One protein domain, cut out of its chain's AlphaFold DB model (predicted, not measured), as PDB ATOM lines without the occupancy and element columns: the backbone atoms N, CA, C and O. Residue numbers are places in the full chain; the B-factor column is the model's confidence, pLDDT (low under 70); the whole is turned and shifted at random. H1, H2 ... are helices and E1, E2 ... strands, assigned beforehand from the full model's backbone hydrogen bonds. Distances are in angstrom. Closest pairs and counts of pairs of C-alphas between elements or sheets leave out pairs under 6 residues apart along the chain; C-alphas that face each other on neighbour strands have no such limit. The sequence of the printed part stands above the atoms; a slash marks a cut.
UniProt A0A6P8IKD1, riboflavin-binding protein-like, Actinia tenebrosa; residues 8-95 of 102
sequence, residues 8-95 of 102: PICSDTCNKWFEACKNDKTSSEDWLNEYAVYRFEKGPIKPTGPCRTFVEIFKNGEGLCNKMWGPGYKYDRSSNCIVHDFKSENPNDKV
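This is residues 8 to 95 of the 102 residues of the protein "riboflavin-binding protein-like" of Actinia tenebrosa (UniProt A0A6P8IKD1). Two helices, H1 and H4, make the middle of this domain, the first turns of H4 packing on H1 about perpendicular to it, with a small parallel pair of strands, E1 and E2, close to the first residues of H1. H2 and the long loop of residues 41 to 53 extend toward one end of the longest axis, and the long link of residues 77 to 90 with the short helix H5 toward the other. The printed part has 88 residues with five named helices and two named strands in the order E1, H1, H2, H3, H4, E2, H5, and its class is mostly helix. It is only just loose, close to compact, with a radius of gyration of the C-alphas of 14.6 A and spans of 41 by 28 by 21 A.

E1 is residues 8 to 10, with C-alpha 8 at (109.078, 146.792, 128.727). H1, residues 11 to 21, measures 15.4 A from first to last C-alpha. H2, residues 31 to 40, measures 14.5 A, and C-alpha 40 is at (122.753, 134.650, 150.153). H3 is residues 54 to 57; H4, residues 61 to 68, measures 10.4 A. E2, residues 73 to 76, measures 9.2 A. H5 is residues 91 to 94, with C-alpha 94 at (96.981, 144.946, 126.387).

E1 and E2 are parallel neighbours, their directions 53 degrees apart, with N 9 and O 74 at 2.7 A and N 76 and O 9 at 2.9 A, within hydrogen-bond range. E1, H1 to H4 and E2 form a strand-helix-strand unit, two parallel neighbour strands with helices between them along the chain. H1 and H4 touch, about perpendicular at 77 degrees; their closest C-alphas, those of Asn 15 and Gly 61, are 4.1 A apart. The closest C-alphas of H4 and E2, those of Asn 66 and Lys 74, are 5.1 A apart. H2 is close to H4 but not clearly touching it, with Trp 31 and Met 68 closest at 5.3 A between C-alphas. H3 is close to H1 but not clearly touching it, the C-alphas of Cys 21 and Phe 54 being closest at 6.6 A. Residues 25 to 26 pair with residues 52 to 53, antiparallel. H5 is apart from H1, H2, H3, H4 and E1. Each O i to N i+4 pair is within hydrogen-bond range in H1, H2 and H4; H3 and H5 are too short for such a pair.

The C-alphas farthest apart, those of Glu 41 and Ser 88, are 41.9 A apart. The printed part has no cut. The links H2 to H3 and E2 to H5 are long. The mean pLDDT of the printed part is 89.6, and residues 36 to 46 are under 70.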
ATOM      1  N   PRO A   8     108.916 145.555 129.482       94.38
ATOM      2  CA  PRO A   8     109.078 146.792 128.727       94.38
ATOM      3  C   PRO A   8     108.365 147.920 129.469       94.38
ATOM      4  O   PRO A   8     107.149 148.035 129.397       94.38
ATOM      5  N   ILE A   9     109.083 148.751 130.214       96.31
ATOM      6  CA  ILE A   9     108.510 149.890 130.930       96.31
ATOM      7  C   ILE A   9     108.454 151.088 129.992       96.31
ATOM      8  O   ILE A   9     109.455 151.467 129.379       96.31
ATOM      9  N   CYS A  10     107.286 151.721 129.905       97.62
ATOM     10  CA  CYS A  10     107.112 152.882 129.046       97.62
ATOM     11  C   CYS A  10     108.097 153.996 129.413       97.62
ATOM     12  O   CYS A  10     108.229 154.377 130.579       97.62
ATOM     13  N   SER A  11     108.722 154.580 128.395       97.88
ATOM     14  CA  SER A  11     109.661 155.698 128.512       97.88
ATOM     15  C   SER A  11     109.163 156.829 129.416       97.88
ATOM     16  O   SER A  11     109.893 157.281 130.296       97.88
ATOM     17  N   ASP A  12     107.903 157.240 129.274       98.19
ATOM     18  CA  ASP A  12     107.285 158.263 130.125       98.19
ATOM     19  C   ASP A  12     107.216 157.865 131.603       98.19
ATOM     20  O   ASP A  12     107.416 158.714 132.473       98.19
ATOM     21  N   THR A  13     106.961 156.589 131.902       97.94
ATOM     22  CA  THR A  13     106.983 156.054 133.272       97.94
ATOM     23  C   THR A  13     108.389 156.175 133.854       97.94
ATOM     24  O   THR A  13     108.562 156.733 134.937       97.94
ATOM     25  N   CYS A  14     109.404 155.729 133.108       98.25
ATOM     26  CA  CYS A  14     110.806 155.810 133.515       98.25
ATOM     27  C   CYS A  14     111.281 157.256 133.709       98.25
ATOM     28  O   CYS A  14     111.943 157.573 134.695       98.25
ATOM     29  N   ASN A  15     110.915 158.154 132.792       98.56
ATOM     30  CA  ASN A  15     111.311 159.558 132.840       98.56
ATOM     31  C   ASN A  15     110.648 160.291 134.008       98.56
ATOM     32  O   ASN A  15     111.331 161.005 134.733       98.56
ATOM     33  N   LYS A  16     109.347 160.080 134.248       98.50
ATOM     34  CA  LYS A  16     108.650 160.670 135.405       98.50
ATOM     35  C   LYS A  16     109.219 160.161 136.724       98.50
ATOM     36  O   LYS A  16     109.399 160.952 137.647       98.50
ATOM     37  N   TRP A  17     109.530 158.868 136.801       98.19
ATOM     38  CA  TRP A  17     110.159 158.286 137.980       98.19
ATOM     39  C   TRP A  17     111.546 158.890 138.232       98.19
ATOM     40  O   TRP A  17     111.820 159.360 139.337       98.19
ATOM     41  N   PHE A  18     112.390 158.973 137.203       98.56
ATOM     42  CA  PHE A  18     113.694 159.620 137.321       98.56
ATOM     43  C   PHE A  18     113.579 161.090 137.723       98.56
ATOM     44  O   PHE A  18     114.262 161.513 138.647       98.56
ATOM     45  N   GLU A  19     112.705 161.866 137.084       98.69
ATOM     46  CA  GLU A  19     112.564 163.293 137.387       98.69
ATOM     47  C   GLU A  19     112.107 163.552 138.824       98.69
ATOM     48  O   GLU A  19     112.590 164.495 139.453       98.69
ATOM     49  N   ALA A  20     111.230 162.699 139.365       98.50
ATOM     50  CA  ALA A  20     110.819 162.768 140.763       98.50
ATOM     51  C   ALA A  20     111.982 162.478 141.731       98.50
ATOM     52  O   ALA A  20     112.075 163.127 142.770       98.50
ATOM     53  N   CYS A  21     112.884 161.558 141.371       98.44
ATOM     54  CA  CYS A  21     113.962 161.082 142.243       98.44
ATOM     55  C   CYS A  21     115.357 161.634 141.910       98.44
ATOM     56  O   CYS A  21     116.320 161.275 142.577       98.44
ATOM     57  N   LYS A  22     115.528 162.500 140.903       98.44
ATOM     58  CA  LYS A  22     116.856 162.877 140.368       98.44
ATOM     59  C   LYS A  22     117.840 163.443 141.403       98.44
ATOM     60  O   LYS A  22     119.050 163.321 141.216       98.44
ATOM     61  N   ASN A  23     117.321 164.033 142.482       98.50
ATOM     62  CA  ASN A  23     118.099 164.599 143.587       98.50
ATOM     63  C   ASN A  23     118.209 163.664 144.807       98.50
ATOM     64  O   ASN A  23     118.982 163.958 145.723       98.50
ATOM     65  N   ASP A  24     117.466 162.555 144.827       98.25
ATOM     66  CA  ASP A  24     117.600 161.516 145.844       98.25
ATOM     67  C   ASP A  24     118.949 160.821 145.693       98.25
ATOM     68  O   ASP A  24     119.580 160.869 144.632       98.25
ATOM     69  N   LYS A  25     119.421 160.186 146.768       95.75
ATOM     70  CA  LYS A  25     120.737 159.549 146.800       95.75
ATOM     71  C   LYS A  25     120.634 158.034 146.866       95.75
ATOM     72  O   LYS A  25     119.814 157.490 147.595       95.75
ATOM     73  N   THR A  26     121.541 157.368 146.165       92.62
ATOM     74  CA  THR A  26     121.781 155.925 146.245       92.62
ATOM     75  C   THR A  26     123.286 155.669 146.220       92.62
ATOM     76  O   THR A  26     124.062 156.491 145.736       92.62
ATOM     77  N   SER A  27     123.723 154.553 146.794       90.81
ATOM     78  CA  SER A  27     125.104 154.061 146.678       90.81
ATOM     79  C   SER A  27     125.265 153.005 145.587       90.81
ATOM     80  O   SER A  27     126.360 152.488 145.415       90.81
ATOM     81  N   SER A  28     124.171 152.664 144.911       89.38
ATOM     82  CA  SER A  28     124.044 151.502 144.043       89.38
ATOM     83  C   SER A  28     123.379 151.868 142.727       89.38
ATOM     84  O   SER A  28     122.448 152.684 142.711       89.38
ATOM     85  N   GLU A  29     123.850 151.243 141.649       90.69
ATOM     86  CA  GLU A  29     123.238 151.316 140.323       90.69
ATOM     87  C   GLU A  29     122.382 150.090 139.970       90.69
ATOM     88  O   GLU A  29     121.580 150.189 139.050       90.69
ATOM     89  N   ASP A  30     122.498 148.980 140.708       89.19
ATOM     90  CA  ASP A  30     121.760 147.731 140.473       89.19
ATOM     91  C   ASP A  30     121.301 147.134 141.806       89.19
ATOM     92  O   ASP A  30     121.991 146.346 142.462       89.19
ATOM     93  N   TRP A  31     120.113 147.554 142.235       88.44
ATOM     94  CA  TRP A  31     119.561 147.171 143.529       88.44
ATOM     95  C   TRP A  31     119.176 145.697 143.559       88.44
ATOM     96  O   TRP A  31     119.270 145.067 144.613       88.44
ATOM     97  N   LEU A  32     118.742 145.138 142.423       83.94
ATOM     98  CA  LEU A  32     118.296 143.751 142.355       83.94
ATOM     99  C   LEU A  32     119.458 142.786 142.579       83.94
ATOM    100  O   LEU A  32     119.343 141.886 143.412       83.94
ATOM    101  N   ASN A  33     120.569 142.967 141.863       79.31
ATOM    102  CA  ASN A  33     121.707 142.063 141.982       79.31
ATOM    103  C   ASN A  33     122.414 142.217 143.331       79.31
ATOM    104  O   ASN A  33     122.770 141.214 143.951       79.31
ATOM    105  N   GLU A  34     122.539 143.441 143.849       78.00
ATOM    106  CA  GLU A  34     123.093 143.662 145.188       78.00
ATOM    107  C   GLU A  34     122.198 143.077 146.295       78.00
ATOM    108  O   GLU A  34     122.699 142.459 147.239       78.00
ATOM    109  N   TYR A  35     120.869 143.182 146.165       74.06
ATOM    110  CA  TYR A  35     119.937 142.500 147.067       74.06
ATOM    111  C   TYR A  35     120.003 140.972 146.927       74.06
ATOM    112  O   TYR A  35     119.927 140.256 147.927       74.06
ATOM    113  N   ALA A  36     120.144 140.445 145.708       69.81
ATOM    114  CA  ALA A  36     120.274 139.011 145.483       69.81
ATOM    115  C   ALA A  36     121.525 138.463 146.182       69.81
ATOM    116  O   ALA A  36     121.414 137.472 146.901       69.81
ATOM    117  N   VAL A  37     122.670 139.149 146.064       63.31
ATOM    118  CA  VAL A  37     123.906 138.827 146.804       63.31
ATOM    119  C   VAL A  37     123.658 138.859 148.317       63.31
ATOM    120  O   VAL A  37     123.957 137.885 149.009       63.31
ATOM    121  N   TYR A  38     123.012 139.914 148.826       64.25
ATOM    122  CA  TYR A  38     122.611 140.015 150.235       64.25
ATOM    123  C   TYR A  38     121.738 138.842 150.700       64.25
ATOM    124  O   TYR A  38     121.883 138.346 151.813       64.25
ATOM    125  N   ARG A  39     120.813 138.355 149.867       62.59
ATOM    126  CA  ARG A  39     119.925 137.251 150.257       62.59
ATOM    127  C   ARG A  39     120.700 135.964 150.555       62.59
ATOM    128  O   ARG A  39     120.219 135.136 151.330       62.59
ATOM    129  N   PHE A  40     121.868 135.792 149.935       64.25
ATOM    130  CA  PHE A  40     122.753 134.650 150.153       64.25
ATOM    131  C   PHE A  40     123.752 134.891 151.299       64.25
ATOM    132  O   PHE A  40     124.091 133.950 152.017       64.25
ATOM    133  N   GLU A  41     124.155 136.141 151.539       64.25
ATOM    134  CA  GLU A  41     125.032 136.550 152.641       64.25
ATOM    135  C   GLU A  41     124.213 137.165 153.793       64.25
ATOM    136  O   GLU A  41     123.878 138.338 153.761       64.25
ATOM    137  N   LYS A  42     123.868 136.394 154.839       57.91
ATOM    138  CA  LYS A  42     123.035 136.838 155.987       57.91
ATOM    139  C   LYS A  42     123.581 138.081 156.752       57.91
ATOM    140  O   LYS A  42     124.069 137.937 157.873       57.91
ATOM    141  N   GLY A  43     123.465 139.302 156.228       63.66
ATOM    142  CA  GLY A  43     123.872 140.539 156.916       63.66
ATOM    143  C   GLY A  43     123.710 141.795 156.053       63.66
ATOM    144  O   GLY A  43     123.766 141.649 154.847       63.66
ATOM    145  N   PRO A  44     123.495 143.000 156.638       61.78
ATOM    146  CA  PRO A  44     122.956 144.227 155.999       61.78
ATOM    147  C   PRO A  44     123.540 144.530 154.614       61.78
ATOM    148  O   PRO A  44     124.753 144.416 154.445       61.78
ATOM    149  N   ILE A  45     122.702 144.979 153.662       67.81
ATOM    150  CA  ILE A  45     123.169 145.467 152.353       67.81
ATOM    151  C   ILE A  45     124.200 146.557 152.625       67.81
ATOM    152  O   ILE A  45     123.890 147.588 153.230       67.81
ATOM    153  N   LYS A  46     125.443 146.298 152.231       69.75
ATOM    154  CA  LYS A  46     126.524 147.261 152.389       69.75
ATOM    155  C   LYS A  46     126.536 148.169 151.166       69.75
ATOM    156  O   LYS A  46     126.450 147.655 150.053       69.75
ATOM    157  N   PRO A  47     126.682 149.490 151.348       72.62
ATOM    158  CA  PRO A  47     126.932 150.391 150.235       72.62
ATOM    159  C   PRO A  47     128.118 149.893 149.405       72.62
ATOM    160  O   PRO A  47     129.197 149.657 149.952       72.62
ATOM    161  N   THR A  48     127.932 149.752 148.095       71.75
ATOM    162  CA  THR A  48     129.000 149.380 147.154       71.75
ATOM    163  C   THR A  48     129.903 150.566 146.797       71.75
ATOM    164  O   THR A  48     130.981 150.389 146.230       71.75
ATOM    165  N   GLY A  49     129.526 151.781 147.210       78.69
ATOM    166  CA  GLY A  49     130.293 153.006 147.018       78.69
ATOM    167  C   GLY A  49     129.717 154.209 147.780       78.69
ATOM    168  O   GLY A  49     128.816 154.057 148.610       78.69
ATOM    169  N   PRO A  50     130.241 155.425 147.531       87.69
ATOM    170  CA  PRO A  50     129.707 156.644 148.130       87.69
ATOM    171  C   PRO A  50     128.285 156.932 147.629       87.69
ATOM    172  O   PRO A  50     128.001 156.771 146.443       87.69
ATOM    173  N   CYS A  51     127.414 157.431 148.510       91.44
ATOM    174  CA  CYS A  51     126.079 157.880 148.117       91.44
ATOM    175  C   CYS A  51     126.167 159.082 147.168       91.44
ATOM    176  O   CYS A  51     126.653 160.150 147.553       91.44
ATOM    177  N   ARG A  52     125.649 158.916 145.953       95.81
ATOM    178  CA  ARG A  52     125.547 159.950 144.917       95.81
ATOM    179  C   ARG A  52     124.092 160.142 144.525       95.81
ATOM    180  O   ARG A  52     123.246 159.304 144.828       95.81
ATOM    181  N   THR A  53     123.795 161.266 143.897       98.06
ATOM    182  CA  THR A  53     122.450 161.558 143.401       98.06
ATOM    183  C   THR A  53     122.049 160.609 142.271       98.06
ATOM    184  O   THR A  53     122.898 160.059 141.563       98.06
ATOM    185  N   PHE A  54     120.748 160.433 142.055       98.25
ATOM    186  CA  PHE A  54     120.234 159.645 140.933       98.25
ATOM    187  C   PHE A  54     120.683 160.221 139.587       98.25
ATOM    188  O   PHE A  54     120.977 159.454 138.673       98.25
ATOM    189  N   VAL A  55     120.806 161.547 139.456       98.31
ATOM    190  CA  VAL A  55     121.356 162.155 138.234       98.31
ATOM    191  C   VAL A  55     122.817 161.763 137.991       98.31
ATOM    192  O   VAL A  55     123.198 161.524 136.849       98.31
ATOM    193  N   GLU A  56     123.631 161.609 139.037       97.75
ATOM    194  CA  GLU A  56     125.018 161.150 138.898       97.75
ATOM    195  C   GLU A  56     125.111 159.658 138.540       97.75
ATOM    196  O   GLU A  56     125.999 159.265 137.782       97.75
ATOM    197  N   ILE A  57     124.212 158.827 139.078       95.88
ATOM    198  CA  ILE A  57     124.257 157.362 138.921       95.88
ATOM    199  C   ILE A  57     123.530 156.897 137.652       95.88
ATOM    200  O   ILE A  57     124.110 156.213 136.807       95.88
ATOM    201  N   PHE A  58     122.268 157.289 137.494       97.44
ATOM    202  CA  PHE A  58     121.391 156.817 136.421       97.44
ATOM    203  C   PHE A  58     121.375 157.736 135.201       97.44
ATOM    204  O   PHE A  58     121.044 157.279 134.111       97.44
ATOM    205  N   LYS A  59     121.776 159.006 135.350       98.25
ATOM    206  CA  LYS A  59     121.829 160.046 134.300       98.25
ATOM    207  C   LYS A  59     120.470 160.498 133.752       98.25
ATOM    208  O   LYS A  59     120.296 161.692 133.530       98.25
ATOM    209  N   ASN A  60     119.535 159.582 133.506       98.56
ATOM    210  CA  ASN A  60     118.189 159.836 132.985       98.56
ATOM    211  C   ASN A  60     117.238 158.652 133.286       98.56
ATOM    212  O   ASN A  60     117.632 157.676 133.927       98.56
ATOM    213  N   GLY A  61     115.989 158.725 132.808       98.25
ATOM    214  CA  GLY A  61     114.995 157.654 132.969       98.25
ATOM    215  C   GLY A  61     115.382 156.328 132.311       98.25
ATOM    216  O   GLY A  61     115.114 155.270 132.875       98.25
ATOM    217  N   GLU A  62     116.068 156.369 131.167       97.94
ATOM    218  CA  GLU A  62     116.567 155.169 130.485       97.94
ATOM    219  C   GLU A  62     117.602 154.430 131.336       97.94
ATOM    220  O   GLU A  62     117.471 153.229 131.566       97.94
ATOM    221  N   GLY A  63     118.580 155.152 131.885       97.50
ATOM    222  CA  GLY A  63     119.562 154.566 132.787       97.50
ATOM    223  C   GLY A  63     118.957 154.087 134.105       97.50
ATOM    224  O   GLY A  63     119.436 153.098 134.649       97.50
ATOM    225  N   LEU A  64     117.897 154.731 134.601       97.50
ATOM    226  CA  LEU A  64     117.197 154.288 135.806       97.50
ATOM    227  C   LEU A  64     116.505 152.940 135.576       97.50
ATOM    228  O   LEU A  64     116.774 151.986 136.306       97.50
ATOM    229  N   CYS A  65     115.651 152.843 134.554       96.19
ATOM    230  CA  CYS A  65     114.882 151.628 134.280       96.19
ATOM    231  C   CYS A  65     115.768 150.442 133.887       96.19
ATOM    232  O   CYS A  65     115.530 149.342 134.367       96.19
ATOM    233  N   ASN A  66     116.811 150.669 133.084       94.88
ATOM    234  CA  ASN A  66     117.678 149.591 132.598       94.88
ATOM    235  C   ASN A  66     118.676 149.064 133.642       94.88
ATOM    236  O   ASN A  66     119.371 148.090 133.364       94.88
ATOM    237  N   LYS A  67     118.839 149.737 134.790       93.81
ATOM    238  CA  LYS A  67     119.879 149.379 135.768       93.81
ATOM    239  C   LYS A  67     119.344 149.050 137.148       93.81
ATOM    240  O   LYS A  67     119.732 148.036 137.712       93.81
ATOM    241  N   MET A  68     118.446 149.875 137.695       93.88
ATOM    242  CA  MET A  68     118.062 149.775 139.108       93.88
ATOM    243  C   MET A  68     117.492 148.400 139.464       93.88
ATOM    244  O   MET A  68     117.790 147.866 140.529       93.88
ATOM    245  N   TRP A  69     116.710 147.818 138.556       89.00
ATOM    246  CA  TRP A  69     116.131 146.484 138.707       89.00
ATOM    247  C   TRP A  69     116.844 145.420 137.864       89.00
ATOM    248  O   TRP A  69     116.239 144.402 137.529       89.00
ATOM    249  N   GLY A  70     118.119 145.638 137.524       81.94
ATOM    250  CA  GLY A  70     118.917 144.726 136.709       81.94
ATOM    251  C   GLY A  70     118.180 144.313 135.422       81.94
ATOM    252  O   GLY A  70     117.596 145.174 134.764       81.94
ATOM    253  N   PRO A  71     118.119 143.008 135.087       80.94
ATOM    254  CA  PRO A  71     117.404 142.520 133.904       80.94
ATOM    255  C   PRO A  71     115.872 142.488 134.063       80.94
ATOM    256  O   PRO A  71     115.175 141.895 133.247       80.94
ATOM    257  N   GLY A  72     115.314 143.052 135.138       85.88
ATOM    258  CA  GLY A  72     113.874 143.020 135.378       85.88
ATOM    259  C   GLY A  72     113.102 143.951 134.450       85.88
ATOM    260  O   GLY A  72     112.027 143.582 133.977       85.88
ATOM    261  N   TYR A  73     113.637 145.148 134.188       92.19
ATOM    262  CA  TYR A  73     112.973 146.223 133.445       92.19
ATOM    263  C   TYR A  73     113.800 146.666 132.242       92.19
ATOM    264  O   TYR A  73     115.027 146.727 132.296       92.19
ATOM    265  N   LYS A  74     113.101 147.072 131.183       93.50
ATOM    266  CA  LYS A  74     113.685 147.696 130.000       93.50
ATOM    267  C   LYS A  74     112.977 148.989 129.663       93.50
ATOM    268  O   LYS A  74     111.755 149.040 129.638       93.50
ATOM    269  N   TYR A  75     113.738 150.030 129.367       95.44
ATOM    270  CA  TYR A  75     113.204 151.277 128.844       95.44
ATOM    271  C   TYR A  75     112.672 151.070 127.424       95.44
ATOM    272  O   TYR A  75     113.441 150.778 126.505       95.44
ATOM    273  N   ASP A  76     111.371 151.272 127.235       95.31
ATOM    274  CA  ASP A  76     110.693 151.040 125.964       95.31
ATOM    275  C   ASP A  76     110.049 152.327 125.420       95.31
ATOM    276  O   ASP A  76     109.378 153.083 126.130       95.31
ATOM    277  N   ARG A  77     110.291 152.615 124.136       96.19
ATOM    278  CA  ARG A  77     109.766 153.804 123.435       96.19
ATOM    279  C   ARG A  77     108.533 153.492 122.576       96.19
ATOM    280  O   ARG A  77     107.994 154.400 121.951       96.19
ATOM    281  N   SER A  78     108.126 152.229 122.500       93.94
ATOM    282  CA  SER A  78     106.936 151.775 121.786       93.94
ATOM    283  C   SER A  78     105.667 151.996 122.615       93.94
ATOM    284  O   SER A  78     105.707 152.434 123.762       93.94
ATOM    285  N   SER A  79     104.515 151.679 122.023       92.25
ATOM    286  CA  SER A  79     103.231 151.641 122.726       92.25
ATOM    287  C   SER A  79     102.942 150.295 123.400       92.25
ATOM    288  O   SER A  79     101.932 150.178 124.089       92.25
ATOM    289  N   ASN A  80     103.772 149.268 123.178       93.94
ATOM    290  CA  ASN A  80     103.619 147.943 123.780       93.94
ATOM    291  C   ASN A  80     104.457 147.857 125.062       93.94
ATOM    292  O   ASN A  80     105.453 147.140 125.124       93.94
ATOM    293  N   CYS A  81     104.084 148.651 126.061       95.50
ATOM    294  CA  CYS A  81     104.858 148.825 127.282       95.50
ATOM    295  C   CYS A  81     103.957 148.967 128.516       95.50
ATOM    296  O   CYS A  81     102.791 149.346 128.429       95.50
ATOM    297  N   ILE A  82     104.530 148.663 129.673       95.81
ATOM    298  CA  ILE A  82     103.917 148.682 130.992       95.81
ATOM    299  C   ILE A  82     104.052 150.076 131.611       95.81
ATOM    300  O   ILE A  82     105.118 150.704 131.583       95.81
ATOM    301  N   VAL A  83     102.979 150.543 132.243       96.88
ATOM    302  CA  VAL A  83     102.984 151.724 133.116       96.88
ATOM    303  C   VAL A  83     102.830 151.311 134.580       96.88
ATOM    304  O   VAL A  83     102.150 150.334 134.890       96.88
ATOM    305  N   HIS A  84     103.458 152.060 135.492       95.19
ATOM    306  CA  HIS A  84     103.385 151.788 136.937       95.19
ATOM    307  C   HIS A  84     102.145 152.388 137.611       95.19
ATOM    308  O   HIS A  84     101.719 151.888 138.647       95.19
ATOM    309  N   ASP A  85     101.589 153.464 137.050       94.25
ATOM    310  CA  ASP A  85     100.472 154.210 137.634       94.25
ATOM    311  C   ASP A  85      99.436 154.559 136.557       94.25
ATOM    312  O   ASP A  85      99.780 155.019 135.463       94.25
ATOM    313  N   PHE A  86      98.163 154.319 136.864       94.44
ATOM    314  CA  PHE A  86      97.007 154.579 136.010       94.44
ATOM    315  C   PHE A  86      95.747 154.745 136.874       94.44
ATOM    316  O   PHE A  86      95.608 154.138 137.931       94.44
ATOM    317  N   LYS A  87      94.802 155.584 136.426       93.44
ATOM    318  CA  LYS A  87      93.585 155.937 137.195       93.44
ATOM    319  C   LYS A  87      92.304 155.247 136.714       93.44
ATOM    320  O   LYS A  87      91.249 155.447 137.309       93.44
ATOM    321  N   SER A  88      92.374 154.512 135.610       92.38
ATOM    322  CA  SER A  88      91.229 153.903 134.924       92.38
ATOM    323  C   SER A  88      91.429 152.392 134.779       92.38
ATOM    324  O   SER A  88      92.186 151.797 135.538       92.38
ATOM    325  N   GLU A  89      90.756 151.767 133.809       95.56
ATOM    326  CA  GLU A  89      91.027 150.385 133.397       95.56
ATOM    327  C   GLU A  89      92.533 150.135 133.218       95.56
ATOM    328  O   GLU A  89      93.252 151.028 132.757       95.56
ATOM    329  N   ASN A  90      92.987 148.932 133.587       95.56
ATOM    330  CA  ASN A  90      94.389 148.541 133.537       95.56
ATOM    331  C   ASN A  90      94.901 148.536 132.085       95.56
ATOM    332  O   ASN A  90      94.551 147.642 131.313       95.56
ATOM    333  N   PRO A  91      95.759 149.492 131.684       95.00
ATOM    334  CA  PRO A  91      96.290 149.519 130.325       95.00
ATOM    335  C   PRO A  91      97.264 148.362 130.065       95.00
ATOM    336  O   PRO A  91      97.474 147.994 128.910       95.00
ATOM    337  N   ASN A  92      97.826 147.766 131.124       95.62
ATOM    338  CA  ASN A  92      98.831 146.715 131.021       95.62
ATOM    339  C   ASN A  92      98.245 145.377 130.534       95.62
ATOM    340  O   ASN A  92      98.997 144.550 130.031       95.62
ATOM    341  N   ASP A  93      96.918 145.184 130.587       94.31
ATOM    342  CA  ASP A  93      96.247 143.977 130.067       94.31
ATOM    343  C   ASP A  93      96.389 143.830 128.539       94.31
ATOM    344  O   ASP A  93      96.159 142.758 127.982       94.31
ATOM    345  N   LYS A  94      96.771 144.911 127.844       91.88
ATOM    346  CA  LYS A  94      96.981 144.946 126.387       91.88
ATOM    347  C   LYS A  94      98.438 144.725 125.982       91.88
ATOM    348  O   LYS A  94      98.720 144.664 124.786       91.88
ATOM    349  N   VAL A  95      99.357 144.654 126.944       92.44
ATOM    350  CA  VAL A  95     100.787 144.516 126.666       92.44
ATOM    351  C   VAL A  95     101.101 143.066 126.338       92.44
ATOM    352  O   VAL A  95     100.794 142.151 127.101       92.44
TER     353      VAL A  95